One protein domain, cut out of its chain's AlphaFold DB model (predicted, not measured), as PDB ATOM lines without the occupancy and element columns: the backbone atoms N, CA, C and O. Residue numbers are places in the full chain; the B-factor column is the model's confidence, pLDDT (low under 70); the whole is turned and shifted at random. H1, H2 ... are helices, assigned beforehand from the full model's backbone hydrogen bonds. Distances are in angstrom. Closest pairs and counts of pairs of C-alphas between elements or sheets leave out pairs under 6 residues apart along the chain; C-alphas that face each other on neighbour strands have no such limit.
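This is residues 227 to 373 of the 377 residues of a protein of Micractinium conductrix (UniProt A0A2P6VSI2). The longest helix, H1, and the long helix H6 run along two opposite sides of the domain, heading much the same way, and H4 crosses between them in the middle like a crossbar, with the short H3 beside it. H2 folds back at the last turns of H1, H5 folds back along H6, and the helical hairpin of H7 and H8 packs through H8 on the last turns of H6, while residues 227 to 233 of H1 stick out. The printed part has 147 residues with eight named helices, H1 to H8 in order, and no named strand: the class is all helix, and the helix packing is mostly crossed. It is compact, with a radius of gyration of the C-alphas of 16.3 A, yet elongated, spanning 56 by 33 by 23 A.

H1, residues 227 to 251, begins with C-alpha 227 at (2.344, 56.771, 64.705) and is 36.0 A long from first to last C-alpha. H6, residues 319 to 341, is 32.5 A long and begins at (19.095, 56.683, 55.342). H4, residues 281 to 296, measures 22.4 A, and H8, residues 362 to 372, 15.1 A, ending with C-alpha 372 at (35.471, 51.256, 23.680). The shorter helices are H2, residues 256 to 263, H3, 268 to 272, H5, 302 to 309, and H7, 348 to 353.

H1 touches H4, the hub, with residues 244 to 249 alone; the closest C-alphas, of Leu 245 and Val 281, are 6.1 A apart, and the lines are only just about perpendicular at 73 degrees. H1 touches H2 at a steep tilt of 53 degrees, opposite ways, closest at Arg 246 and Val 259, with C-alphas 6.4 A apart. H1 and H3 only just touch, with 3 pairs of C-alphas within 8 A, the closest being Lys 238 and Thr 272 at 6.2 A. H4 touches H2 about perpendicular, at 90 degrees; the closest C-alphas, of Leu 262 and Gln 292, are 6.5 A apart. H4 touches H6 with residues 290 to 294 alone, at a steep tilt of 62 degrees, the same way; the C-alphas of Cys 294 and Ala 333 are closest, at 6.2 A. H5 and H6 form a hairpin at a shallow tilt of 26 degrees, closest at the C-alphas of Phe 304 and Ala 332, 5.3 A. H6 touches H8 with residues 337 to 341 alone, closest at the C-alphas of Ala 341 and Trp 369, 4.7 A. H7 and H8 form a hairpin at 22 degrees, closest at the C-alphas of Leu 348 and Glu 366, 6.9 A. H1 and H6 are apart. In each of the eight helices every O i to N i+4 pair is within hydrogen-bond range.

The two farthest C-alphas, of Glu 228 and Asn 373, are 56.5 A apart. The printed part has no cut, and no link is long. The mean pLDDT of the printed part is 83.4; residues 297 to 316 and residue 344 are under 70.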
ATOM      1  N   LEU A 227       1.407  57.722  65.310       88.81
ATOM      2  CA  LEU A 227       2.344  56.771  64.705       88.81
ATOM      3  C   LEU A 227       1.631  55.800  63.757       88.81
ATOM      4  O   LEU A 227       2.181  55.461  62.712       88.81
ATOM      5  N   GLU A 228       0.439  55.341  64.122       92.19
ATOM      6  CA  GLU A 228      -0.348  54.434  63.293       92.19
ATOM      7  C   GLU A 228      -0.856  55.127  62.027       92.19
ATOM      8  O   GLU A 228      -0.678  54.597  60.935       92.19
ATOM      9  N   GLN A 229      -1.368  56.353  62.149       92.25
ATOM     10  CA  GLN A 229      -1.737  57.177  61.000       92.25
ATOM     11  C   GLN A 229      -0.535  57.409  60.075       92.25
ATOM     12  O   GLN A 229      -0.628  57.190  58.870       92.25
ATOM     13  N   PHE A 230       0.621  57.775  60.632       89.56
ATOM     14  CA  PHE A 230       1.841  57.963  59.852       89.56
ATOM     15  C   PHE A 230       2.250  56.687  59.103       89.56
ATOM     16  O   PHE A 230       2.652  56.762  57.945       89.56
ATOM     17  N   LYS A 231       2.147  55.508  59.734       88.25
ATOM     18  CA  LYS A 231       2.415  54.227  59.059       88.25
ATOM     19  C   LYS A 231       1.441  53.976  57.916       88.25
ATOM     20  O   LYS A 231       1.887  53.578  56.850       88.25
ATOM     21  N   GLN A 232       0.151  54.232  58.122       91.75
ATOM     22  CA  GLN A 232      -0.866  54.058  57.086       91.75
ATOM     23  C   GLN A 232      -0.608  54.978  55.889       91.75
ATOM     24  O   GLN A 232      -0.569  54.505  54.757       91.75
ATOM     25  N   GLU A 233      -0.342  56.264  56.130       90.75
ATOM     26  CA  GLU A 233       0.020  57.221  55.075       90.75
ATOM     27  C   GLU A 233       1.306  56.806  54.347       90.75
ATOM     28  O   GLU A 233       1.423  56.932  53.125       90.75
ATOM     29  N   TYR A 234       2.289  56.303  55.094       87.44
ATOM     30  CA  TYR A 234       3.546  55.821  54.539       87.44
ATOM     31  C   TYR A 234       3.348  54.573  53.665       87.44
ATOM     32  O   TYR A 234       3.867  54.513  52.549       87.44
ATOM     33  N   ASP A 235       2.572  53.597  54.138       89.19
ATOM     34  CA  ASP A 235       2.253  52.374  53.403       89.19
ATOM     35  C   ASP A 235       1.416  52.671  52.157       89.19
ATOM     36  O   ASP A 235       1.678  52.097  51.099       89.19
ATOM     37  N   GLN A 236       0.478  53.619  52.238       92.19
ATOM     38  CA  GLN A 236      -0.286  54.085  51.085       92.19
ATOM     39  C   GLN A 236       0.637  54.679  50.014       92.19
ATOM     40  O   GLN A 236       0.632  54.215  48.874       92.19
ATOM     41  N   LYS A 237       1.501  55.639  50.376       90.50
ATOM     42  CA  LYS A 237       2.468  56.239  49.437       90.50
ATOM     43  C   LYS A 237       3.388  55.193  48.814       90.50
ATOM     44  O   LYS A 237       3.709  55.259  47.627       90.50
ATOM     45  N   LYS A 238       3.805  54.197  49.599       90.06
ATOM     46  CA  LYS A 238       4.601  53.068  49.109       90.06
ATOM     47  C   LYS A 238       3.824  52.236  48.085       90.06
ATOM     48  O   LYS A 238       4.389  51.882  47.051       90.06
ATOM     49  N   GLN A 239       2.560  51.915  48.350       92.06
ATOM     50  CA  GLN A 239       1.713  51.156  47.425       92.06
ATOM     51  C   GLN A 239       1.464  51.922  46.122       92.06
ATOM     52  O   GLN A 239       1.623  51.343  45.048       92.06
ATOM     53  N   GLU A 240       1.159  53.219  46.202       94.00
ATOM     54  CA  GLU A 240       0.999  54.104  45.041       94.00
ATOM     55  C   GLU A 240       2.274  54.135  44.190       94.00
ATOM     56  O   GLU A 240       2.230  53.953  42.972       94.00
ATOM     57  N   ARG A 241       3.438  54.270  44.837       94.50
ATOM     58  CA  ARG A 241       4.738  54.239  44.165       94.50
ATOM     59  C   ARG A 241       4.998  52.903  43.473       94.50
ATOM     60  O   ARG A 241       5.411  52.882  42.317       94.50
ATOM     61  N   VAL A 242       4.752  51.790  44.159       94.56
ATOM     62  CA  VAL A 242       4.891  50.438  43.600       94.56
ATOM     63  C   VAL A 242       3.957  50.236  42.402       94.56
ATOM     64  O   VAL A 242       4.374  49.670  41.392       94.56
ATOM     65  N   ALA A 243       2.715  50.716  42.482       96.38
ATOM     66  CA  ALA A 243       1.760  50.648  41.382       96.38
ATOM     67  C   ALA A 243       2.224  51.469  40.168       96.38
ATOM     68  O   ALA A 243       2.165  50.967  39.046       96.38
ATOM     69  N   ALA A 244       2.753  52.678  40.388       97.12
ATOM     70  CA  ALA A 244       3.297  53.525  39.327       97.12
ATOM     71  C   ALA A 244       4.492  52.871  38.610       97.12
ATOM     72  O   ALA A 244       4.535  52.855  37.383       97.12
ATOM     73  N   LEU A 245       5.423  52.266  39.359       96.94
ATOM     74  CA  LEU A 245       6.562  51.537  38.783       96.94
ATOM     75  C   LEU A 245       6.104  50.332  37.947       96.94
ATOM     76  O   LEU A 245       6.587  50.133  36.835       96.94
ATOM     77  N   ARG A 246       5.131  49.554  38.444       97.81
ATOM     78  CA  ARG A 246       4.540  48.439  37.685       97.81
ATOM     79  C   ARG A 246       3.856  48.913  36.403       97.81
ATOM     80  O   ARG A 246       3.970  48.244  35.380       97.81
ATOM     81  N   ALA A 247       3.120  50.023  36.459       97.75
ATOM     82  CA  ALA A 247       2.433  50.583  35.298       97.75
ATOM     83  C   ALA A 247       3.429  51.035  34.219       97.75
ATOM     84  O   ALA A 247       3.257  50.685  33.056       97.75
ATOM     85  N   GLU A 248       4.497  51.728  34.617       97.75
ATOM     86  CA  GLU A 248       5.570  52.162  33.718       97.75
ATOM     87  C   GLU A 248       6.306  50.969  33.086       97.75
ATOM     88  O   GLU A 248       6.499  50.936  31.874       97.75
ATOM     89  N   LEU A 249       6.643  49.935  33.866       96.06
ATOM     90  CA  LEU A 249       7.243  48.710  33.325       96.06
ATOM     91  C   LEU A 249       6.341  48.038  32.274       96.06
ATOM     92  O   LEU A 249       6.815  47.615  31.222       96.06
ATOM     93  N   ARG A 250       5.025  47.976  32.510       96.81
ATOM     94  CA  ARG A 250       4.079  47.456  31.506       96.81
ATOM     95  C   ARG A 250       4.012  48.342  30.267       96.81
ATOM     96  O   ARG A 250       3.962  47.814  29.161       96.81
ATOM     97  N   ALA A 251       4.036  49.666  30.434       96.50
ATOM     98  CA  ALA A 251       4.049  50.612  29.317       96.50
ATOM     99  C   ALA A 251       5.294  50.442  28.427       96.50
ATOM    100  O   ALA A 251       5.219  50.648  27.218       96.50
ATOM    101  N   ARG A 252       6.411  49.981  29.004       94.06
ATOM    102  CA  ARG A 252       7.645  49.619  28.287       94.06
ATOM    103  C   ARG A 252       7.598  48.251  27.593       94.06
ATOM    104  O   ARG A 252       8.548  47.896  26.903       94.06
ATOM    105  N   GLY A 253       6.500  47.506  27.732       94.38
ATOM    106  CA  GLY A 253       6.269  46.232  27.046       94.38
ATOM    107  C   GLY A 253       6.588  44.981  27.866       94.38
ATOM    108  O   GLY A 253       6.499  43.880  27.327       94.38
ATOM    109  N   HIS A 254       6.924  45.110  29.155       93.81
ATOM    110  CA  HIS A 254       7.157  43.945  30.016       93.81
ATOM    111  C   HIS A 254       5.858  43.185  30.293       93.81
ATOM    112  O   HIS A 254       4.836  43.766  30.673       93.81
ATOM    113  N   SER A 255       5.907  41.858  30.166       95.19
ATOM    114  CA  SER A 255       4.808  40.979  30.572       95.19
ATOM    115  C   SER A 255       4.579  41.031  32.087       95.19
ATOM    116  O   SER A 255       5.472  41.369  32.860       95.19
ATOM    117  N   VAL A 256       3.389  40.634  32.549       94.94
ATOM    118  CA  VAL A 256       3.065  40.619  33.990       94.94
ATOM    119  C   VAL A 256       4.071  39.782  34.794       94.94
ATOM    120  O   VAL A 256       4.486  40.205  35.869       94.94
ATOM    121  N   ALA A 257       4.511  38.639  34.260       94.38
ATOM    122  CA  ALA A 257       5.502  37.786  34.914       94.38
ATOM    123  C   ALA A 257       6.880  38.466  35.016       94.38
ATOM    124  O   ALA A 257       7.501  38.440  36.079       94.38
ATOM    125  N   GLN A 258       7.331  39.132  33.946       92.69
ATOM    126  CA  GLN A 258       8.580  39.903  33.954       92.69
ATOM    127  C   GLN A 258       8.512  41.069  34.941       92.69
ATOM    128  O   GLN A 258       9.463  41.284  35.687       92.69
ATOM    129  N   VAL A 259       7.380  41.776  35.007       95.56
ATOM    130  CA  VAL A 259       7.172  42.865  35.971       95.56
ATOM    131  C   VAL A 259       7.323  42.363  37.403       95.56
ATOM    132  O   VAL A 259       8.046  42.978  38.174       95.56
ATOM    133  N   GLU A 260       6.693  41.249  37.782       94.44
ATOM    134  CA  GLU A 260       6.825  40.732  39.152       94.44
ATOM    135  C   GLU A 260       8.245  40.235  39.464       94.44
ATOM    136  O   GLU A 260       8.741  40.444  40.574       94.44
ATOM    137  N   SER A 261       8.943  39.665  38.476       89.88
ATOM    138  CA  SER A 261      10.366  39.331  38.602       89.88
ATOM    139  C   SER A 261      11.218  40.587  38.828       89.88
ATOM    140  O   SER A 261      12.008  40.635  39.771       89.88
ATOM    141  N   LEU A 262      11.021  41.638  38.025       90.75
ATOM    142  CA  LEU A 262      11.710  42.928  38.152       90.75
ATOM    143  C   LEU A 262      11.404  43.611  39.488       90.75
ATOM    144  O   LEU A 262      12.306  44.132  40.135       90.75
ATOM    145  N   MET A 263      10.152  43.565  39.947       92.69
ATOM    146  CA  MET A 263       9.730  44.135  41.230       92.69
ATOM    147  C   MET A 263      10.254  43.355  42.444       92.69
ATOM    148  O   MET A 263      10.275  43.889  43.555       92.69
ATOM    149  N   SER A 264      10.728  42.127  42.230       87.25
ATOM    150  CA  SER A 264      11.453  41.335  43.228       87.25
ATOM    151  C   SER A 264      12.961  41.616  43.217       87.25
ATOM    152  O   SER A 264      13.690  41.096  44.064       87.25
ATOM    153  N   SER A 265      13.441  42.458  42.293       83.31
ATOM    154  CA  SER A 265      14.846  42.835  42.210       83.31
ATOM    155  C   SER A 265      15.270  43.659  43.438       83.31
ATOM    156  O   SER A 265      14.562  44.574  43.871       83.31
ATOM    157  N   PRO A 266      16.473  43.421  43.983       73.69
ATOM    158  CA  PRO A 266      17.047  44.186  45.093       73.69
ATOM    159  C   PRO A 266      17.043  45.709  44.885       73.69
ATOM    160  O   PRO A 266      16.907  46.474  45.849       73.69
ATOM    161  N   GLY A 267      17.157  46.149  43.626       78.38
ATOM    162  CA  GLY A 267      17.152  47.557  43.223       78.38
ATOM    163  C   GLY A 267      15.861  48.301  43.570       78.38
ATOM    164  O   GLY A 267      15.890  49.507  43.811       78.38
ATOM    165  N   VAL A 268      14.746  47.576  43.669       87.38
ATOM    166  CA  VAL A 268      13.402  48.131  43.883       87.38
ATOM    167  C   VAL A 268      13.295  48.822  45.235       87.38
ATOM    168  O   VAL A 268      12.673  49.877  45.346       87.38
ATOM    169  N   SER A 269      13.948  48.275  46.263       85.75
ATOM    170  CA  SER A 269      13.923  48.830  47.619       85.75
ATOM    171  C   SER A 269      14.412  50.284  47.685       85.75
ATOM    172  O   SER A 269      13.815  51.118  48.367       85.75
ATOM    173  N   PHE A 270      15.442  50.626  46.905       85.56
ATOM    174  CA  PHE A 270      16.012  51.975  46.846       85.56
ATOM    175  C   PHE A 270      15.050  53.012  46.268       85.56
ATOM    176  O   PHE A 270      15.029  54.144  46.746       85.56
ATOM    177  N   VAL A 271      14.236  52.624  45.285       89.06
ATOM    178  CA  VAL A 271      13.337  53.532  44.549       89.06
ATOM    179  C   VAL A 271      11.889  53.518  45.041       89.06
ATOM    180  O   VAL A 271      11.068  54.322  44.593       89.06
ATOM    181  N   THR A 272      11.569  52.609  45.963       86.88
ATOM    182  CA  THR A 272      10.255  52.512  46.613       86.88
ATOM    183  C   THR A 272      10.269  53.067  48.032       86.88
ATOM    184  O   THR A 272       9.297  53.703  48.430       86.88
ATOM    185  N   TRP A 273      11.350  52.869  48.795       81.94
ATOM    186  CA  TRP A 273      11.438  53.356  50.179       81.94
ATOM    187  C   TRP A 273      12.820  53.856  50.620       81.94
ATOM    188  O   TRP A 273      12.921  54.432  51.704       81.94
ATOM    189  N   GLY A 274      13.870  53.634  49.827       80.50
ATOM    190  CA  GLY A 274      15.239  54.040  50.142       80.50
ATOM    191  C   GLY A 274      15.619  55.432  49.634       80.50
ATOM    192  O   GLY A 274      14.773  56.303  49.419       80.50
ATOM    193  N   SER A 275      16.918  55.621  49.423       81.69
ATOM    194  CA  SER A 275      17.556  56.906  49.112       81.69
ATOM    195  C   SER A 275      17.197  57.510  47.753       81.69
ATOM    196  O   SER A 275      17.405  58.704  47.549       81.69
ATOM    197  N   SER A 276      16.590  56.724  46.866       85.75
ATOM    198  CA  SER A 276      16.152  57.136  45.527       85.75
ATOM    199  C   SER A 276      14.631  57.113  45.358       85.75
ATOM    200  O   SER A 276      14.111  57.124  44.241       85.75
ATOM    201  N   ARG A 277      13.874  57.107  46.464       85.81
ATOM    202  CA  ARG A 277      12.400  57.123  46.435       85.81
ATOM    203  C   ARG A 277      11.806  58.350  45.734       85.81
ATOM    204  O   ARG A 277      10.683  58.287  45.246       85.81
ATOM    205  N   GLU A 278      12.554  59.451  45.692       88.69
ATOM    206  CA  GLU A 278      12.132  60.730  45.103       88.69
ATOM    207  C   GLU A 278      12.420  60.824  43.599       88.69
ATOM    208  O   GLU A 278      11.983  61.775  42.956       88.69
ATOM    209  N   LEU A 279      13.115  59.839  43.010       91.62
ATOM    210  CA  LEU A 279      13.316  59.801  41.562       91.62
ATOM    211  C   LEU A 279      11.967  59.812  40.833       91.62
ATOM    212  O   LEU A 279      10.996  59.191  41.274       91.62
ATOM    213  N   ALA A 280      11.904  60.458  39.671       95.38
ATOM    214  CA  ALA A 280      10.761  60.293  38.782       95.38
ATOM    215  C   ALA A 280      10.581  58.805  38.409       95.38
ATOM    216  O   ALA A 280      11.530  58.019  38.465       95.38
ATOM    217  N   VAL A 281       9.354  58.410  38.057       95.69
ATOM    218  CA  VAL A 281       9.004  56.997  37.810       95.69
ATOM    219  C   VAL A 281       9.874  56.395  36.700       95.69
ATOM    220  O   VAL A 281      10.419  55.317  36.902       95.69
ATOM    221  N   GLY A 282      10.093  57.114  35.593       94.75
ATOM    222  CA  GLY A 282      10.947  56.659  34.487       94.75
ATOM    223  C   GLY A 282      12.381  56.306  34.921       94.75
ATOM    224  O   GLY A 282      12.749  55.138  34.838       94.75
ATOM    225  N   PRO A 283      13.160  57.252  35.482       93.75
ATOM    226  CA  PRO A 283      14.507  56.975  35.997       93.75
ATOM    227  C   PRO A 283      14.568  55.873  37.062       93.75
ATOM    228  O   PRO A 283      15.549  55.136  37.156       93.75
ATOM    229  N   ALA A 284      13.525  55.746  37.888       93.81
ATOM    230  CA  ALA A 284      13.432  54.660  38.857       93.81
ATOM    231  C   ALA A 284      13.241  53.292  38.187       93.81
ATOM    232  O   ALA A 284      13.796  52.302  38.661       93.81
ATOM    233  N   VAL A 285      12.487  53.228  37.090       94.94
ATOM    234  CA  VAL A 285      12.354  52.013  36.284       94.94
ATOM    235  C   VAL A 285      13.648  51.701  35.532       94.94
ATOM    236  O   VAL A 285      14.073  50.549  35.570       94.94
ATOM    237  N   ASP A 286      14.342  52.704  34.979       92.31
ATOM    238  CA  ASP A 286      15.668  52.520  34.359       92.31
ATOM    239  C   ASP A 286      16.657  51.888  35.351       92.31
ATOM    240  O   ASP A 286      17.451  51.013  35.007       92.31
ATOM    241  N   TRP A 287      16.595  52.312  36.618       90.44
ATOM    242  CA  TRP A 287      17.387  51.724  37.693       90.44
ATOM    243  C   TRP A 287      17.027  50.256  37.959       90.44
ATOM    244  O   TRP A 287      17.929  49.431  38.097       90.44
ATOM    245  N   ILE A 288      15.736  49.914  38.024       91.56
ATOM    246  CA  ILE A 288      15.279  48.531  38.241       91.56
ATOM    247  C   ILE A 288      15.740  47.627  37.092       91.56
ATOM    248  O   ILE A 288      16.308  46.564  37.344       91.56
ATOM    249  N   GLU A 289      15.543  48.065  35.849       91.69
ATOM    250  CA  GLU A 289      15.962  47.341  34.647       91.69
ATOM    251  C   GLU A 289      17.484  47.163  34.611       91.69
ATOM    252  O   GLU A 289      17.957  46.052  34.385       91.69
ATOM    253  N   ARG A 290      18.255  48.210  34.945       88.94
ATOM    254  CA  ARG A 290      19.721  48.132  35.070       88.94
ATOM    255  C   ARG A 290      20.153  47.095  36.093       88.94
ATOM    256  O   ARG A 290      21.018  46.278  35.803       88.94
ATOM    257  N   MET A 291      19.572  47.130  37.293       87.44
ATOM    258  CA  MET A 291      19.925  46.166  38.336       87.44
ATOM    259  C   MET A 291      19.605  44.743  37.893       87.44
ATOM    260  O   MET A 291      20.429  43.860  38.090       87.44
ATOM    261  N   GLN A 292      18.437  44.517  37.288       86.44
ATOM    262  CA  GLN A 292      18.070  43.188  36.815       86.44
ATOM    263  C   GLN A 292      18.998  42.699  35.706       86.44
ATOM    264  O   GLN A 292      19.457  41.567  35.791       86.44
ATOM    265  N   TYR A 293      19.317  43.551  34.732       85.38
ATOM    266  CA  TYR A 293      20.224  43.217  33.638       85.38
ATOM    267  C   TYR A 293      21.608  42.796  34.155       85.38
ATOM    268  O   TYR A 293      22.118  41.741  33.785       85.38
ATOM    269  N   CYS A 294      22.173  43.546  35.108       81.44
ATOM    270  CA  CYS A 294      23.438  43.180  35.756       81.44
ATOM    271  C   CYS A 294      23.354  41.886  36.594       81.44
ATOM    272  O   CYS A 294      24.375  41.246  36.835       81.44
ATOM    273  N   ILE A 295      22.166  41.502  37.083       78.19
ATOM    274  CA  ILE A 295      21.951  40.245  37.826       78.19
ATOM    275  C   ILE A 295      21.827  39.052  36.868       78.19
ATOM    276  O   ILE A 295      22.299  37.951  37.185       78.19
ATOM    277  N   SER A 296      21.134  39.240  35.744       76.38
ATOM    278  CA  SER A 296      20.792  38.171  34.805       76.38
ATOM    279  C   SER A 296      21.864  37.899  33.760       76.38
ATOM    280  O   SER A 296      21.874  36.789  33.240       76.38
ATOM    281  N   SER A 297      22.760  38.847  33.467       69.38
ATOM    282  CA  SER A 297      23.815  38.619  32.477       69.38
ATOM    283  C   SER A 297      24.720  37.455  32.900       69.38
ATOM    284  O   SER A 297      25.162  37.366  34.048       69.38
ATOM    285  N   GLU A 298      24.995  36.527  31.976       59.78
ATOM    286  CA  GLU A 298      25.880  35.375  32.224       59.78
ATOM    287  C   GLU A 298      27.310  35.818  32.576       59.78
ATOM    288  O   GLU A 298      28.027  35.135  33.304       59.78
ATOM    289  N   GLN A 299      27.687  37.026  32.149       54.66
ATOM    290  CA  GLN A 299      28.902  37.726  32.549       54.66
ATOM    291  C   GLN A 299      28.729  38.473  33.869       54.66
ATOM    292  O   GLN A 299      29.026  39.667  33.969       54.66
ATOM    293  N   ARG A 300      28.249  37.778  34.903       56.00
ATOM    294  CA  ARG A 300      28.313  38.314  36.261       56.00
ATOM    295  C   ARG A 300      29.774  38.590  36.569       56.00
ATOM    296  O   ARG A 300      30.531  37.664  36.847       56.00
ATOM    297  N   GLU A 301      30.172  39.857  36.555       54.84
ATOM    298  CA  GLU A 301      31.401  40.231  37.235       54.84
ATOM    299  C   GLU A 301      31.255  39.737  38.676       54.84
ATOM    300  O   GLU A 301      30.282  40.082  39.360       54.84
ATOM    301  N   GLU A 302      32.207  38.919  39.136       57.28
ATOM    302  CA  GLU A 302      32.275  38.473  40.530       57.28
ATOM    303  C   GLU A 302      32.086  39.665  41.473       57.28
ATOM    304  O   GLU A 302      31.436  39.542  42.501       57.28
ATOM    305  N   GLU A 303      32.543  40.857  41.086       55.09
ATOM    306  CA  GLU A 303      32.346  42.096  41.829       55.09
ATOM    307  C   GLU A 303      30.885  42.524  42.028       55.09
ATOM    308  O   GLU A 303      30.562  43.017  43.111       55.09
ATOM    309  N   PHE A 304      29.992  42.360  41.045       62.97
ATOM    310  CA  PHE A 304      28.571  42.673  41.231       62.97
ATOM    311  C   PHE A 304      27.924  41.635  42.148       62.97
ATOM    312  O   PHE A 304      27.201  42.001  43.074       62.97
ATOM    313  N   ALA A 305      28.261  40.353  41.969       61.75
ATOM    314  CA  ALA A 305      27.822  39.279  42.856       61.75
ATOM    315  C   ALA A 305      28.354  39.458  44.293       61.75
ATOM    316  O   ALA A 305      27.608  39.257  45.243       61.75
ATOM    317  N   LEU A 306      29.595  39.912  44.483       60.72
ATOM    318  CA  LEU A 306      30.197  40.199  45.789       60.72
ATOM    319  C   LEU A 306      29.594  41.463  46.412       60.72
ATOM    320  O   LEU A 306      29.216  41.447  47.582       60.72
ATOM    321  N   ALA A 307      29.428  42.546  45.644       60.38
ATOM    322  CA  ALA A 307      28.715  43.737  46.102       60.38
ATOM    323  C   ALA A 307      27.280  43.391  46.515       60.38
ATOM    324  O   ALA A 307      26.773  43.945  47.486       60.38
ATOM    325  N   PHE A 308      26.652  42.440  45.826       63.59
ATOM    326  CA  PHE A 308      25.320  41.944  46.127       63.59
ATOM    327  C   PHE A 308      25.278  41.025  47.364       63.59
ATOM    328  O   PHE A 308      24.449  41.246  48.246       63.59
ATOM    329  N   MET A 309      26.199  40.062  47.488       60.41
ATOM    330  CA  MET A 309      26.281  39.111  48.609       60.41
ATOM    331  C   MET A 309      26.701  39.767  49.932       60.41
ATOM    332  O   MET A 309      26.168  39.411  50.979       60.41
ATOM    333  N   TYR A 310      27.621  40.739  49.906       56.28
ATOM    334  CA  TYR A 310      28.072  41.468  51.106       56.28
ATOM    335  C   TYR A 310      27.190  42.665  51.466       56.28
ATOM    336  O   TYR A 310      27.390  43.326  52.487       56.28
ATOM    337  N   CYS A 311      26.194  42.968  50.639       54.59
ATOM    338  CA  CYS A 311      25.109  43.848  51.021       54.59
ATOM    339  C   CYS A 311      24.113  43.037  51.862       54.59
ATOM    340  O   CYS A 311      23.094  42.586  51.346       54.59
ATOM    341  N   ASP A 312      24.438  42.854  53.146       48.34
ATOM    342  CA  ASP A 312      23.716  42.041  54.134       48.34
ATOM    343  C   ASP A 312      22.203  41.901  53.877       48.34
ATOM    344  O   ASP A 312      21.495  42.875  53.585       48.34
ATOM    345  N   TYR A 313      21.706  40.676  54.080       45.25
ATOM    346  CA  TYR A 313      20.323  40.181  53.945       45.25
ATOM    347  C   TYR A 313      19.240  40.998  54.690       45.25
ATOM    348  O   TYR A 313      18.056  40.669  54.653       45.25
ATOM    349  N   ARG A 314      19.605  42.075  55.394       53.88
ATOM    350  CA  ARG A 314      18.676  42.925  56.140       53.88
ATOM    351  C   ARG A 314      18.560  44.312  55.505       53.88
ATOM    352  O   ARG A 314      19.582  44.904  55.149       53.88
ATOM    353  N   PRO A 315      17.339  44.868  55.405       57.59
ATOM    354  CA  PRO A 315      17.154  46.240  54.958       57.59
ATOM    355  C   PRO A 315      17.940  47.201  55.872       57.59
ATOM    356  O   PRO A 315      17.933  47.015  57.098       57.59
ATOM    357  N   PRO A 316      18.639  48.203  55.307       67.06
ATOM    358  CA  PRO A 316      19.368  49.197  56.086       67.06
ATOM    359  C   PRO A 316      18.492  49.876  57.147       67.06
ATOM    360  O   PRO A 316      17.308  50.134  56.931       67.06
ATOM    361  N   ARG A 317      19.078  50.177  58.313       71.81
ATOM    362  CA  ARG A 317      18.376  50.775  59.466       71.81
ATOM    363  C   ARG A 317      18.364  52.304  59.447       71.81
ATOM    364  O   ARG A 317      17.724  52.912  60.302       71.81
ATOM    365  N   SER A 318      19.096  52.923  58.525       76.69
ATOM    366  CA  SER A 318      19.161  54.376  58.387       76.69
ATOM    367  C   SER A 318      19.345  54.806  56.936       76.69
ATOM    368  O   SER A 318      19.895  54.072  56.115       76.69
ATOM    369  N   GLU A 319      18.931  56.036  56.646       76.94
ATOM    370  CA  GLU A 319      19.095  56.683  55.342       76.94
ATOM    371  C   GLU A 319      20.564  56.723  54.889       76.94
ATOM    372  O   GLU A 319      20.883  56.442  53.739       76.94
ATOM    373  N   ALA A 320      21.490  56.993  55.815       79.38
ATOM    374  CA  ALA A 320      22.922  56.983  55.522       79.38
ATOM    375  C   ALA A 320      23.405  55.603  55.044       79.38
ATOM    376  O   ALA A 320      24.183  55.514  54.097       79.38
ATOM    377  N   GLN A 321      22.905  54.519  55.651       78.88
ATOM    378  CA  GLN A 321      23.227  53.163  55.207       78.88
ATOM    379  C   GLN A 321      22.607  52.846  53.838       78.88
ATOM    380  O   GLN A 321      23.261  52.179  53.036       78.88
ATOM    381  N   TYR A 322      21.391  53.336  53.549       76.50
ATOM    382  CA  TYR A 322      20.798  53.234  52.208       76.50
ATOM    383  C   TYR A 322      21.684  53.905  51.160       76.50
ATOM    384  O   TYR A 322      22.053  53.240  50.196       76.50
ATOM    385  N   LYS A 323      22.124  55.146  51.396       82.19
ATOM    386  CA  LYS A 323      23.012  55.883  50.480       82.19
ATOM    387  C   LYS A 323      24.330  55.157  50.227       82.19
ATOM    388  O   LYS A 323      24.710  54.942  49.082       82.19
ATOM    389  N   THR A 324      25.011  54.703  51.284       82.94
ATOM    390  CA  THR A 324      26.271  53.960  51.126       82.94
ATOM    391  C   THR A 324      26.077  52.652  50.353       82.94
ATOM    392  O   THR A 324      26.929  52.280  49.546       82.94
ATOM    393  N   ARG A 325      24.966  51.941  50.587       79.56
ATOM    394  CA  ARG A 325      24.642  50.695  49.878       79.56
ATOM    395  C   ARG A 325      24.307  50.960  48.410       79.56
ATOM    396  O   ARG A 325      24.816  50.264  47.536       79.56
ATOM    397  N   GLU A 326      23.498  51.980  48.147       83.44
ATOM    398  CA  GLU A 326      23.125  52.406  46.802       83.44
ATOM    399  C   GLU A 326      24.351  52.803  45.983       83.44
ATOM    400  O   GLU A 326      24.519  52.324  44.867       83.44
ATOM    401  N   GLU A 327      25.254  53.615  46.537       85.25
ATOM    402  CA  GLU A 327      26.478  54.011  45.841       85.25
ATOM    403  C   GLU A 327      27.350  52.811  45.464       85.25
ATOM    404  O   GLU A 327      27.895  52.773  44.360       85.25
ATOM    405  N   LYS A 328      27.482  51.820  46.357       82.88
ATOM    406  CA  LYS A 328      28.228  50.587  46.068       82.88
ATOM    407  C   LYS A 328      27.602  49.823  44.902       82.88
ATOM    408  O   LYS A 328      28.318  49.471  43.969       82.88
ATOM    409  N   LEU A 329      26.282  49.624  44.929       81.19
ATOM    410  CA  LEU A 329      25.555  48.939  43.856       81.19
ATOM    411  C   LEU A 329      25.606  49.719  42.542       81.19
ATOM    412  O   LEU A 329      25.835  49.129  41.493       81.19
ATOM    413  N   LYS A 330      25.477  51.047  42.589       84.75
ATOM    414  CA  LYS A 330      25.569  51.916  41.411       84.75
ATOM    415  C   LYS A 330      26.948  51.831  40.762       84.75
ATOM    416  O   LYS A 330      27.042  51.719  39.544       84.75
ATOM    417  N   ARG A 331      28.023  51.848  41.560       84.50
ATOM    418  CA  ARG A 331      29.393  51.663  41.053       84.50
ATOM    419  C   ARG A 331      29.578  50.279  40.434       84.50
ATOM    420  O   ARG A 331      30.147  50.200  39.352       84.50
ATOM    421  N   ALA A 332      29.085  49.227  41.089       81.75
ATOM    422  CA  ALA A 332      29.173  47.861  40.578       81.75
ATOM    423  C   ALA A 332      28.399  47.692  39.259       81.75
ATOM    424  O   ALA A 332      28.947  47.174  38.294       81.75
ATOM    425  N   ALA A 333      27.169  48.205  39.175       83.12
ATOM    426  CA  ALA A 333      26.373  48.160  37.948       83.12
ATOM    427  C   ALA A 333      27.047  48.919  36.801       83.12
ATOM    428  O   ALA A 333      27.134  48.413  35.691       83.12
ATOM    429  N   ASN A 334      27.582  50.113  37.068       85.56
ATOM    430  CA  ASN A 334      28.282  50.889  36.046       85.56
ATOM    431  C   ASN A 334      29.545  50.184  35.525       85.56
ATOM    432  O   ASN A 334      29.881  50.355  34.356       85.56
ATOM    433  N   ARG A 335      30.250  49.413  36.367       83.12
ATOM    434  CA  ARG A 335      31.385  48.587  35.924       83.12
ATOM    435  C   ARG A 335      30.924  47.417  35.063       83.12
ATOM    436  O   ARG A 335      31.403  47.307  33.943       83.12
ATOM    437  N   CYS A 336      29.912  46.676  35.512       82.56
ATOM    438  CA  CYS A 336      29.318  45.577  34.751       82.56
ATOM    439  C   CYS A 336      28.855  46.027  33.352       82.56
ATOM    440  O   CYS A 336      29.213  45.407  32.355       82.56
ATOM    441  N   MET A 337      28.154  47.165  33.256       84.50
ATOM    442  CA  MET A 337      27.708  47.729  31.974       84.50
ATOM    443  C   MET A 337      28.874  48.085  31.043       84.50
ATOM    444  O   MET A 337      28.799  47.842  29.841       84.50
ATOM    445  N   ARG A 338      29.960  48.655  31.585       84.56
ATOM    446  CA  ARG A 338      31.170  48.966  30.805       84.56
ATOM    447  C   ARG A 338      31.877  47.708  30.326       84.56
ATOM    448  O   ARG A 338      32.225  47.643  29.159       84.56
ATOM    449  N   SER A 339      32.061  46.741  31.217       82.19
ATOM    450  CA  SER A 339      32.713  45.458  30.944       82.19
ATOM    451  C   SER A 339      32.010  44.710  29.814       82.19
ATOM    452  O   SER A 339      32.645  44.253  28.868       82.19
ATOM    453  N   TRP A 340      30.676  44.700  29.850       79.44
ATOM    454  CA  TRP A 340      29.867  44.100  28.798       79.44
ATOM    455  C   TRP A 340      29.984  44.855  27.465       79.44
ATOM    456  O   TRP A 340      30.247  44.242  26.435       79.44
ATOM    457  N   ALA A 341      29.874  46.189  27.475       79.81
ATOM    458  CA  ALA A 341      30.007  47.006  26.263       79.81
ATOM    459  C   ALA A 341      31.427  46.990  25.654       79.81
ATOM    460  O   ALA A 341      31.589  47.256  24.467       79.81
ATOM    461  N   GLN A 342      32.451  46.699  26.460       80.56
ATOM    462  CA  GLN A 342      33.855  46.590  26.049       80.56
ATOM    463  C   GLN A 342      34.237  45.193  25.562       80.56
ATOM    464  O   GLN A 342      35.383  44.982  25.167       80.56
ATOM    465  N   ASN A 343      33.318  44.229  25.608       79.88
ATOM    466  CA  ASN A 343      33.661  42.861  25.278       79.88
ATOM    467  C   ASN A 343      33.845  42.687  23.766       79.88
ATOM    468  O   ASN A 343      32.942  42.977  22.983       79.88
ATOM    469  N   GLU A 344      35.015  42.191  23.360       69.06
ATOM    470  CA  GLU A 344      35.474  42.186  21.959       69.06
ATOM    471  C   GLU A 344      34.573  41.382  21.004       69.06
ATOM    472  O   GLU A 344      34.613  41.583  19.793       69.06
ATOM    473  N   TRP A 345      33.747  40.474  21.529       70.88
ATOM    474  CA  TRP A 345      32.851  39.626  20.738       70.88
ATOM    475  C   TRP A 345      31.453  40.221  20.513       70.88
ATOM    476  O   TRP A 345      30.675  39.637  19.759       70.88
ATOM    477  N   VAL A 346      31.121  41.362  21.128       79.00
ATOM    478  CA  VAL A 346      29.816  42.019  20.963       79.00
ATOM    479  C   VAL A 346      29.913  43.093  19.882       79.00
ATOM    480  O   VAL A 346      30.539  44.137  20.058       79.00
ATOM    481  N   THR A 347      29.255  42.863  18.749       86.62
ATOM    482  CA  THR A 347      29.046  43.906  17.732       86.62
ATOM    483  C   THR A 347      27.900  44.839  18.133       86.62
ATOM    484  O   THR A 347      26.959  44.427  18.814       86.62
ATOM    485  N   LEU A 348      27.916  46.087  17.648       86.19
ATOM    486  CA  LEU A 348      26.822  47.042  17.879       86.19
ATOM    487  C   LEU A 348      25.459  46.501  17.412       86.19
ATOM    488  O   LEU A 348      24.438  46.770  18.037       86.19
ATOM    489  N   GLN A 349      25.437  45.723  16.326       87.31
ATOM    490  CA  GLN A 349      24.206  45.117  15.821       87.31
ATOM    491  C   GLN A 349      23.695  44.013  16.755       87.31
ATOM    492  O   GLN A 349      22.516  44.004  17.080       87.31
ATOM    493  N   GLN A 350      24.576  43.145  17.267       86.69
ATOM    494  CA  GLN A 350      24.192  42.151  18.277       86.69
ATOM    495  C   GLN A 350      23.655  42.813  19.548       86.69
ATOM    496  O   GLN A 350      22.652  42.363  20.079       86.69
ATOM    497  N   LEU A 351      24.263  43.917  19.986       84.19
ATOM    498  CA  LEU A 351      23.803  44.698  21.138       84.19
ATOM    499  C   LEU A 351      22.398  45.288  20.934       84.19
ATOM    500  O   LEU A 351      21.642  45.420  21.893       84.19
ATOM    501  N   ARG A 352      22.048  45.637  19.691       88.19
ATOM    502  CA  ARG A 352      20.715  46.128  19.315       88.19
ATOM    503  C   ARG A 352      19.667  45.030  19.213       88.19
ATOM    504  O   ARG A 352      18.501  45.282  19.513       88.19
ATOM    505  N   ASP A 353      20.090  43.855  18.764       87.81
ATOM    506  CA  ASP A 353      19.214  42.715  18.499       87.81
ATOM    507  C   ASP A 353      19.037  41.802  19.728       87.81
ATOM    508  O   ASP A 353      18.168  40.929  19.722       87.81
ATOM    509  N   ASP A 354      19.830  42.003  20.786       84.69
ATOM    510  CA  ASP A 354      19.749  41.244  22.032       84.69
ATOM    511  C   ASP A 354      18.423  41.515  22.767       84.69
ATOM    512  O   ASP A 354      18.130  42.630  23.211       84.69
ATOM    513  N   ALA A 355      17.609  40.465  22.898       82.44
ATOM    514  CA  ALA A 355      16.298  40.525  23.532       82.44
ATOM    515  C   ALA A 355      16.368  40.740  25.054       82.44
ATOM    516  O   ALA A 355      15.384  41.199  25.642       82.44
ATOM    517  N   ASP A 356      17.503  40.423  25.681       82.62
ATOM    518  CA  ASP A 356      17.700  40.561  27.122       82.62
ATOM    519  C   ASP A 356      18.162  41.973  27.514       82.62
ATOM    520  O   ASP A 356      18.085  42.334  28.693       82.62
ATOM    521  N   VAL A 357      18.582  42.805  26.550       85.81
ATOM    522  CA  VAL A 357      18.953  44.206  26.779       85.81
ATOM    523  C   VAL A 357      17.693  45.074  26.906       85.81
ATOM    524  O   VAL A 357      16.944  45.252  25.940       85.81
ATOM    525  N   PRO A 358      17.444  45.708  28.070       86.69
ATOM    526  CA  PRO A 358      16.338  46.643  28.204       86.69
ATOM    527  C   PRO A 358      16.522  47.835  27.262       86.69
ATOM    528  O   PRO A 358      17.560  48.498  27.268       86.69
ATOM    529  N   ARG A 359      15.475  48.172  26.500       88.06
ATOM    530  CA  ARG A 359      15.495  49.293  25.537       88.06
ATOM    531  C   ARG A 359      15.899  50.632  26.161       88.06
ATOM    532  O   ARG A 359      16.483  51.468  25.484       88.06
ATOM    533  N   SER A 360      15.593  50.832  27.441       87.25
ATOM    534  CA  SER A 360      15.973  52.022  28.215       87.25
ATOM    535  C   SER A 360      17.486  52.170  28.403       87.25
ATOM    536  O   SER A 360      17.980  53.287  28.529       87.25
ATOM    537  N   LEU A 361      18.230  51.061  28.407       88.19
ATOM    538  CA  LEU A 361      19.681  51.038  28.615       88.19
ATOM    539  C   LEU A 361      20.466  51.081  27.306       88.19
ATOM    540  O   LEU A 361      21.657  51.393  27.323       88.19
ATOM    541  N   LEU A 362      19.804  50.801  26.184       89.38
ATOM    542  CA  LEU A 362      20.416  50.706  24.866       89.38
ATOM    543  C   LEU A 362      21.208  51.972  24.481       89.38
ATOM    544  O   LEU A 362      22.381  51.822  24.155       89.38
ATOM    545  N   PRO A 363      20.697  53.213  24.645       91.31
ATOM    546  CA  PRO A 363      21.481  54.412  24.319       91.31
ATOM    547  C   PRO A 363      22.772  54.556  25.144       91.31
ATOM    548  O   PRO A 363      23.789  55.043  24.652       91.31
ATOM    549  N   GLU A 364      22.753  54.146  26.417       89.88
ATOM    550  CA  GLU A 364      23.943  54.191  27.277       89.88
ATOM    551  C   GLU A 364      24.953  53.115  26.878       89.88
ATOM    552  O   GLU A 364      26.151  53.394  26.842       89.88
ATOM    553  N   LEU A 365      24.473  51.914  26.555       88.44
ATOM    554  CA  LEU A 365      25.292  50.801  26.087       88.44
ATOM    555  C   LEU A 365      25.950  51.095  24.737       88.44
ATOM    556  O   LEU A 365      27.150  50.880  24.604       88.44
ATOM    557  N   GLU A 366      25.216  51.659  23.778       90.94
ATOM    558  CA  GLU A 366      25.763  52.091  22.487       90.94
ATOM    559  C   GLU A 366      26.865  53.144  22.668       90.94
ATOM    560  O   GLU A 366      27.926  53.048  22.052       90.94
ATOM    561  N   ARG A 367      26.653  54.121  23.564       92.81
ATOM    562  CA  ARG A 367      27.676  55.124  23.897       92.81
ATOM    563  C   ARG A 367      28.926  54.473  24.491       92.81
ATOM    564  O   ARG A 367      30.033  54.799  24.073       92.81
ATOM    565  N   LEU A 368      28.762  53.572  25.462       90.19
ATOM    566  CA  LEU A 368      29.882  52.866  26.096       90.19
ATOM    567  C   LEU A 368      30.640  51.978  25.102       90.19
ATOM    568  O   LEU A 368      31.867  51.916  25.156       90.19
ATOM    569  N   TRP A 369      29.923  51.331  24.183       90.12
ATOM    570  CA  TRP A 369      30.511  50.526  23.117       90.12
ATOM    571  C   TRP A 369      31.317  51.392  22.141       90.12
ATOM    572  O   TRP A 369      32.441  51.033  21.797       90.12
ATOM    573  N   GLY A 370      30.791  52.559  21.747       88.06
ATOM    574  CA  GLY A 370      31.499  53.513  20.886       88.06
ATOM    575  C   GLY A 370      32.759  54.094  21.537       88.06
ATOM    576  O   GLY A 370      33.785  54.235  20.878       88.06
ATOM    577  N   GLU A 371      32.721  54.359  22.848       89.50
ATOM    578  CA  GLU A 371      33.903  54.764  23.628       89.50
ATOM    579  C   GLU A 371      34.982  53.674  23.670       89.50
ATOM    580  O   GLU A 371      36.173  53.984  23.685       89.50
ATOM    581  N   ALA A 372      34.573  52.405  23.686       86.25
ATOM    582  CA  ALA A 372      35.471  51.256  23.680       86.25
ATOM    583  C   ALA A 372      36.046  50.942  22.289       86.25
ATOM    584  O   ALA A 372      37.176  50.470  22.186       86.25
ATOM    585  N   ASN A 373      35.286  51.227  21.227       84.50
ATOM    586  CA  ASN A 373      35.597  50.856  19.846       84.50
ATOM    587  C   ASN A 373      35.675  52.082  18.914       84.50
ATOM    588  O   ASN A 373      34.943  52.150  17.923       84.50
TER     589      ASN A 373